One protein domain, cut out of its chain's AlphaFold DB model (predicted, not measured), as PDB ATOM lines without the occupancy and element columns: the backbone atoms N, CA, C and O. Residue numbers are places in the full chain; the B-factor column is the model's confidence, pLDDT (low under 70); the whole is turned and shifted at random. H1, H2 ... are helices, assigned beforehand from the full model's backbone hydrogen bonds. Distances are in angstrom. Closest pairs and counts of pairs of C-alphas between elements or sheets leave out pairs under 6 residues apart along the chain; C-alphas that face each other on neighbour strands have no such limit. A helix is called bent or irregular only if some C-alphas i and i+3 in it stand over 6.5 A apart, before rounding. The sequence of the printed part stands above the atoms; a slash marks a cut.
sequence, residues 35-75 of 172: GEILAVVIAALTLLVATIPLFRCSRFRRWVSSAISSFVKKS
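This is residues 35 to 75 of the 172 residues of an uncharacterized protein of Tuber borchii (UniProt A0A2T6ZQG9). Two helices, H1 and then H2, meet near their ends at a single-residue turn and make a corner, so that the printed part has the outline of an open L. H1 is the longer arm and H2 the shorter one, and away from the corner nothing fills the space between them. The printed part has 41 residues with two named helices and no named strand, and its class is all helix. It is extended, with a radius of gyration of the C-alphas of 15.4 A, and flat, spanning 46 by 24 by 6 A.

Start with H1, residues 35 to 56, and go on through its tight link, Cys 57, to H2, residues 58 to 75. Look beside this link for the closest C-alphas of the two helices, those of Leu 54 and Phe 60, 6.8 A apart. H1 and H2 are close but not clearly touching, with 2 pairs of C-alphas within 8 A. Their lines are about perpendicular, at 85 degrees, and their centres are 24.9 A apart. Along the backbones, 16 of 18 O i to N i+4 pairs are within hydrogen-bond range in H1 and 11 of 14 in H2.

Find C-alpha 35 at (-23.469, 17.878, -50.622); from there H1 runs 32.7 A to C-alpha 56 at (-17.506, 24.296, -19.118). H1 is irregular, but only just: C-alphas 50 and 53 are 6.8 A apart. H2 then runs 26.6 A from C-alpha 58 to C-alpha 75 at (-34.822, 2.105, -9.734).

The two C-alphas farthest apart are those of Gly 35 and Lys 73, at 45.9 A. Residues 35 to 75 stand free, and the printed part has no cut. In the B-factor column you will find a mean pLDDT of 79.9 for the printed part of this model, with residue 58 and residues 65 to 75 under 70.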
ATOM      1  N   GLY A  35     -23.318  16.537 -51.182       94.00
ATOM      2  CA  GLY A  35     -23.469  17.878 -50.622       94.00
ATOM      3  C   GLY A  35     -24.322  17.917 -49.352       94.00
ATOM      4  O   GLY A  35     -23.943  18.587 -48.396       94.00
ATOM      5  N   GLU A  36     -25.425  17.170 -49.298       92.31
ATOM      6  CA  GLU A  36     -26.276  17.085 -48.103       92.31
ATOM      7  C   GLU A  36     -25.557  16.379 -46.956       92.31
ATOM      8  O   GLU A  36     -25.566  16.880 -45.832       92.31
ATOM      9  N   ILE A  37     -24.855  15.277 -47.241       92.38
ATOM     10  CA  ILE A  37     -24.034  14.583 -46.238       92.38
ATOM     11  C   ILE A  37     -22.986  15.548 -45.673       92.38
ATOM     12  O   ILE A  37     -22.833  15.663 -44.457       92.38
ATOM     13  N   LEU A  38     -22.297  16.290 -46.545       96.12
ATOM     14  CA  LEU A  38     -21.299  17.267 -46.125       96.12
ATOM     15  C   LEU A  38     -21.919  18.386 -45.275       96.12
ATOM     16  O   LEU A  38     -21.360  18.743 -44.237       96.12
ATOM     17  N   ALA A  39     -23.080  18.909 -45.668       95.56
ATOM     18  CA  ALA A  39     -23.789  19.943 -44.919       95.56
ATOM     19  C   ALA A  39     -24.196  19.458 -43.519       95.56
ATOM     20  O   ALA A  39     -23.984  20.174 -42.539       95.56
ATOM     21  N   VAL A  40     -24.705  18.228 -43.403       95.25
ATOM     22  CA  VAL A  40     -25.058  17.609 -42.116       95.25
ATOM     23  C   VAL A  40     -23.823  17.443 -41.232       95.25
ATOM     24  O   VAL A  40     -23.862  17.794 -40.051       95.25
ATOM     25  N   VAL A  41     -22.708  16.969 -41.791       96.69
ATOM     26  CA  VAL A  41     -21.448  16.811 -41.048       96.69
ATOM     27  C   VAL A  41     -20.937  18.160 -40.539       96.69
ATOM     28  O   VAL A  41     -20.587  18.278 -39.363       96.69
ATOM     29  N   ILE A  42     -20.944  19.199 -41.380       97.44
ATOM     30  CA  ILE A  42     -20.538  20.554 -40.984       97.44
ATOM     31  C   ILE A  42     -21.465  21.096 -39.894       97.44
ATOM     32  O   ILE A  42     -20.982  21.643 -38.901       97.44
ATOM     33  N   ALA A  43     -22.781  20.924 -40.033       97.69
ATOM     34  CA  ALA A  43     -23.752  21.369 -39.040       97.69
ATOM     35  C   ALA A  43     -23.535  20.674 -37.684       97.69
ATOM     36  O   ALA A  43     -23.483  21.346 -36.651       97.69
ATOM     37  N   ALA A  44     -23.330  19.354 -37.682       96.94
ATOM     38  CA  ALA A  44     -23.070  18.579 -36.472       96.94
ATOM     39  C   ALA A  44     -21.760  18.997 -35.786       96.94
ATOM     40  O   ALA A  44     -21.738  19.211 -34.572       96.94
ATOM     41  N   LEU A  45     -20.679  19.179 -36.553       97.19
ATOM     42  CA  LEU A  45     -19.399  19.664 -36.030       97.19
ATOM     43  C   LEU A  45     -19.517  21.083 -35.467       97.19
ATOM     44  O   LEU A  45     -19.000  21.363 -34.387       97.19
ATOM     45  N   THR A  46     -20.231  21.966 -36.163       97.38
ATOM     46  CA  THR A  46     -20.457  23.345 -35.715       97.38
ATOM     47  C   THR A  46     -21.226  23.367 -34.398       97.38
ATOM     48  O   THR A  46     -20.826  24.057 -33.460       97.38
ATOM     49  N   LEU A  47     -22.286  22.563 -34.287       96.12
ATOM     50  CA  LEU A  47     -23.056  22.423 -33.055       96.12
ATOM     51  C   LEU A  47     -22.196  21.864 -31.912       96.12
ATOM     52  O   LEU A  47     -22.259  22.363 -30.788       96.12
ATOM     53  N   LEU A  48     -21.357  20.865 -32.190       94.88
ATOM     54  CA  LEU A  48     -20.432  20.316 -31.202       94.88
ATOM     55  C   LEU A  48     -19.485  21.404 -30.681       94.88
ATOM     56  O   LEU A  48     -19.402  21.620 -29.476       94.88
ATOM     57  N   VAL A  49     -18.829  22.150 -31.571       95.62
ATOM     58  CA  VAL A  49     -17.899  23.220 -31.178       95.62
ATOM     59  C   VAL A  49     -18.608  24.327 -30.396       95.62
ATOM     60  O   VAL A  49     -18.100  24.766 -29.363       95.62
ATOM     61  N   ALA A  50     -19.806  24.728 -30.823       94.19
ATOM     62  CA  ALA A  50     -20.611  25.735 -30.135       94.19
ATOM     63  C   ALA A  50     -21.077  25.283 -28.739       94.19
ATOM     64  O   ALA A  50     -21.273  26.114 -27.851       94.19
ATOM     65  N   THR A  51     -21.229  23.975 -28.518       91.50
ATOM     66  CA  THR A  51     -21.656  23.420 -27.225       91.50
ATOM     67  C   THR A  51     -20.492  23.152 -26.265       91.50
ATOM     68  O   THR A  51     -20.716  23.125 -25.056       91.50
ATOM     69  N   ILE A  52     -19.235  23.060 -26.730       87.94
ATOM     70  CA  ILE A  52     -18.042  22.893 -25.865       87.94
ATOM     71  C   ILE A  52     -17.977  23.921 -24.711       87.94
ATOM     72  O   ILE A  52     -17.760  23.507 -23.565       87.94
ATOM     73  N   PRO A  53     -18.189  25.237 -24.928       85.50
ATOM     74  CA  PRO A  53     -18.222  26.216 -23.840       85.50
ATOM     75  C   PRO A  53     -19.353  25.965 -22.835       85.50
ATOM     76  O   PRO A  53     -19.156  26.165 -21.636       85.50
ATOM     77  N   LEU A  54     -20.509  25.466 -23.289       79.81
ATOM     78  CA  LEU A  54     -21.643  25.140 -22.416       79.81
ATOM     79  C   LEU A  54     -21.290  24.011 -21.439       79.81
ATOM     80  O   LEU A  54     -21.679  24.061 -20.273       79.81
ATOM     81  N   PHE A  55     -20.469  23.043 -21.860       72.75
ATOM     82  CA  PHE A  55     -19.968  21.979 -20.978       72.75
ATOM     83  C   PHE A  55     -18.957  22.465 -19.928       72.75
ATOM     84  O   PHE A  55     -18.729  21.777 -18.923       72.75
ATOM     85  N   ARG A  56     -18.356  23.646 -20.127       77.12
ATOM     86  CA  ARG A  56     -17.506  24.296 -19.118       77.12
ATOM     87  C   ARG A  56     -18.308  25.075 -18.078       77.12
ATOM     88  O   ARG A  56     -17.788  25.344 -16.998       77.12
ATOM     89  N   CYS A  57     -19.578  25.382 -18.336       75.88
ATOM     90  CA  CYS A  57     -20.444  25.984 -17.332       75.88
ATOM     91  C   CYS A  57     -20.838  24.936 -16.276       75.88
ATOM     92  O   CYS A  57     -21.626  24.024 -16.531       75.88
ATOM     93  N   SER A  58     -20.347  25.103 -15.045       67.94
ATOM     94  CA  SER A  58     -20.694  24.261 -13.886       67.94
ATOM     95  C   SER A  58     -22.204  24.154 -13.645       67.94
ATOM     96  O   SER A  58     -22.693  23.127 -13.175       67.94
ATOM     97  N   ARG A  59     -22.964  25.189 -14.032       74.12
ATOM     98  CA  ARG A  59     -24.428  25.177 -13.993       74.12
ATOM     99  C   ARG A  59     -25.001  24.060 -14.860       74.12
ATOM    100  O   ARG A  59     -25.836  23.315 -14.365       74.12
ATOM    101  N   PHE A  60     -24.521  23.881 -16.092       73.88
ATOM    102  CA  PHE A  60     -25.028  22.830 -16.977       73.88
ATOM    103  C   PHE A  60     -24.732  21.434 -16.419       73.88
ATOM    104  O   PHE A  60     -25.608  20.575 -16.410       73.88
ATOM    105  N   ARG A  61     -23.545  21.236 -15.824       72.38
ATOM    106  CA  ARG A  61     -23.228  19.991 -15.103       72.38
ATOM    107  C   ARG A  61     -24.195  19.730 -13.951       72.38
ATOM    108  O   ARG A  61     -24.697  18.619 -13.840       72.38
ATOM    109  N   ARG A  62     -24.516  20.744 -13.139       74.38
ATOM    110  CA  ARG A  62     -25.491  20.612 -12.043       74.38
ATOM    111  C   ARG A  62     -26.882  20.232 -12.556       74.38
ATOM    112  O   ARG A  62     -27.529  19.383 -11.951       74.38
ATOM    113  N   TRP A  63     -27.318  20.812 -13.674       77.00
ATOM    114  CA  TRP A  63     -28.590  20.468 -14.315       77.00
ATOM    115  C   TRP A  63     -28.611  19.019 -14.820       77.00
ATOM    116  O   TRP A  63     -29.536  18.276 -14.494       77.00
ATOM    117  N   VAL A  64     -27.569  18.585 -15.534       72.06
ATOM    118  CA  VAL A  64     -27.462  17.208 -16.048       72.06
ATOM    119  C   VAL A  64     -27.375  16.195 -14.904       72.06
ATOM    120  O   VAL A  64     -28.090  15.196 -14.908       72.06
ATOM    121  N   SER A  65     -26.576  16.470 -13.870       68.25
ATOM    122  CA  SER A  65     -26.505  15.617 -12.679       68.25
ATOM    123  C   SER A  65     -27.836  15.553 -11.925       68.25
ATOM    124  O   SER A  65     -28.202  14.485 -11.439       68.25
ATOM    125  N   SER A  66     -28.594  16.655 -11.857       66.94
ATOM    126  CA  SER A  66     -29.921  16.667 -11.229       66.94
ATOM    127  C   SER A  66     -30.941  15.845 -12.019       66.94
ATOM    128  O   SER A  66     -31.761  15.151 -11.419       66.94
ATOM    129  N   ALA A  67     -30.879  15.885 -13.353       66.31
ATOM    130  CA  ALA A  67     -31.747  15.080 -14.204       66.31
ATOM    131  C   ALA A  67     -31.465  13.578 -14.023       66.31
ATOM    132  O   ALA A  67     -32.393  12.801 -13.797       66.31
ATOM    133  N   ILE A  68     -30.187  13.183 -14.013       64.81
ATOM    134  CA  ILE A  68     -29.773  11.779 -13.851       64.81
ATOM    135  C   ILE A  68     -30.051  11.264 -12.427       64.81
ATOM    136  O   ILE A  68     -30.489  10.127 -12.256       64.81
ATOM    137  N   SER A  69     -29.870  12.100 -11.396       60.25
ATOM    138  CA  SER A  69     -30.110  11.720  -9.994       60.25
ATOM    139  C   SER A  69     -31.563  11.301  -9.734       60.25
ATOM    140  O   SER A  69     -31.810  10.321  -9.029       60.25
ATOM    141  N   SER A  70     -32.526  11.991 -10.356       59.03
ATOM    142  CA  SER A  70     -33.950  11.652 -10.229       59.03
ATOM    143  C   SER A  70     -34.292  10.270 -10.796       59.03
ATOM    144  O   SER A  70     -35.174   9.589 -10.272       59.03
ATOM    145  N   PHE A  71     -33.557   9.830 -11.821       57.62
ATOM    146  CA  PHE A  71     -33.812   8.570 -12.510       57.62
ATOM    147  C   PHE A  71     -33.266   7.368 -11.733       57.62
ATOM    148  O   PHE A  71     -33.958   6.366 -11.578       57.62
ATOM    149  N   VAL A  72     -32.067   7.491 -11.157       56.25
ATOM    150  CA  VAL A  72     -31.445   6.408 -10.370       56.25
ATOM    151  C   VAL A  72     -32.168   6.194  -9.036       56.25
ATOM    152  O   VAL A  72     -32.304   5.062  -8.574       56.25
ATOM    153  N   LYS A  73     -32.713   7.260  -8.434       53.69
ATOM    154  CA  LYS A  73     -33.413   7.160  -7.142       53.69
ATOM    155  C   LYS A  73     -34.730   6.372  -7.218       53.69
ATOM    156  O   LYS A  73     -35.222   5.932  -6.185       53.69
ATOM    157  N   LYS A  74     -35.297   6.174  -8.415       56.34
ATOM    158  CA  LYS A  74     -36.529   5.388  -8.608       56.34
ATOM    159  C   LYS A  74     -36.290   3.906  -8.907       56.34
ATOM    160  O   LYS A  74     -37.197   3.121  -8.659       56.34
ATOM    161  N   SER A  75     -35.114   3.511  -9.401       53.69
ATOM    162  CA  SER A  75     -34.822   2.105  -9.734       53.69
ATOM    163  C   SER A  75     -33.984   1.377  -8.680       53.69
ATOM    164  O   SER A  75     -33.971   0.151  -8.656       53.69
TER     165      SER A  75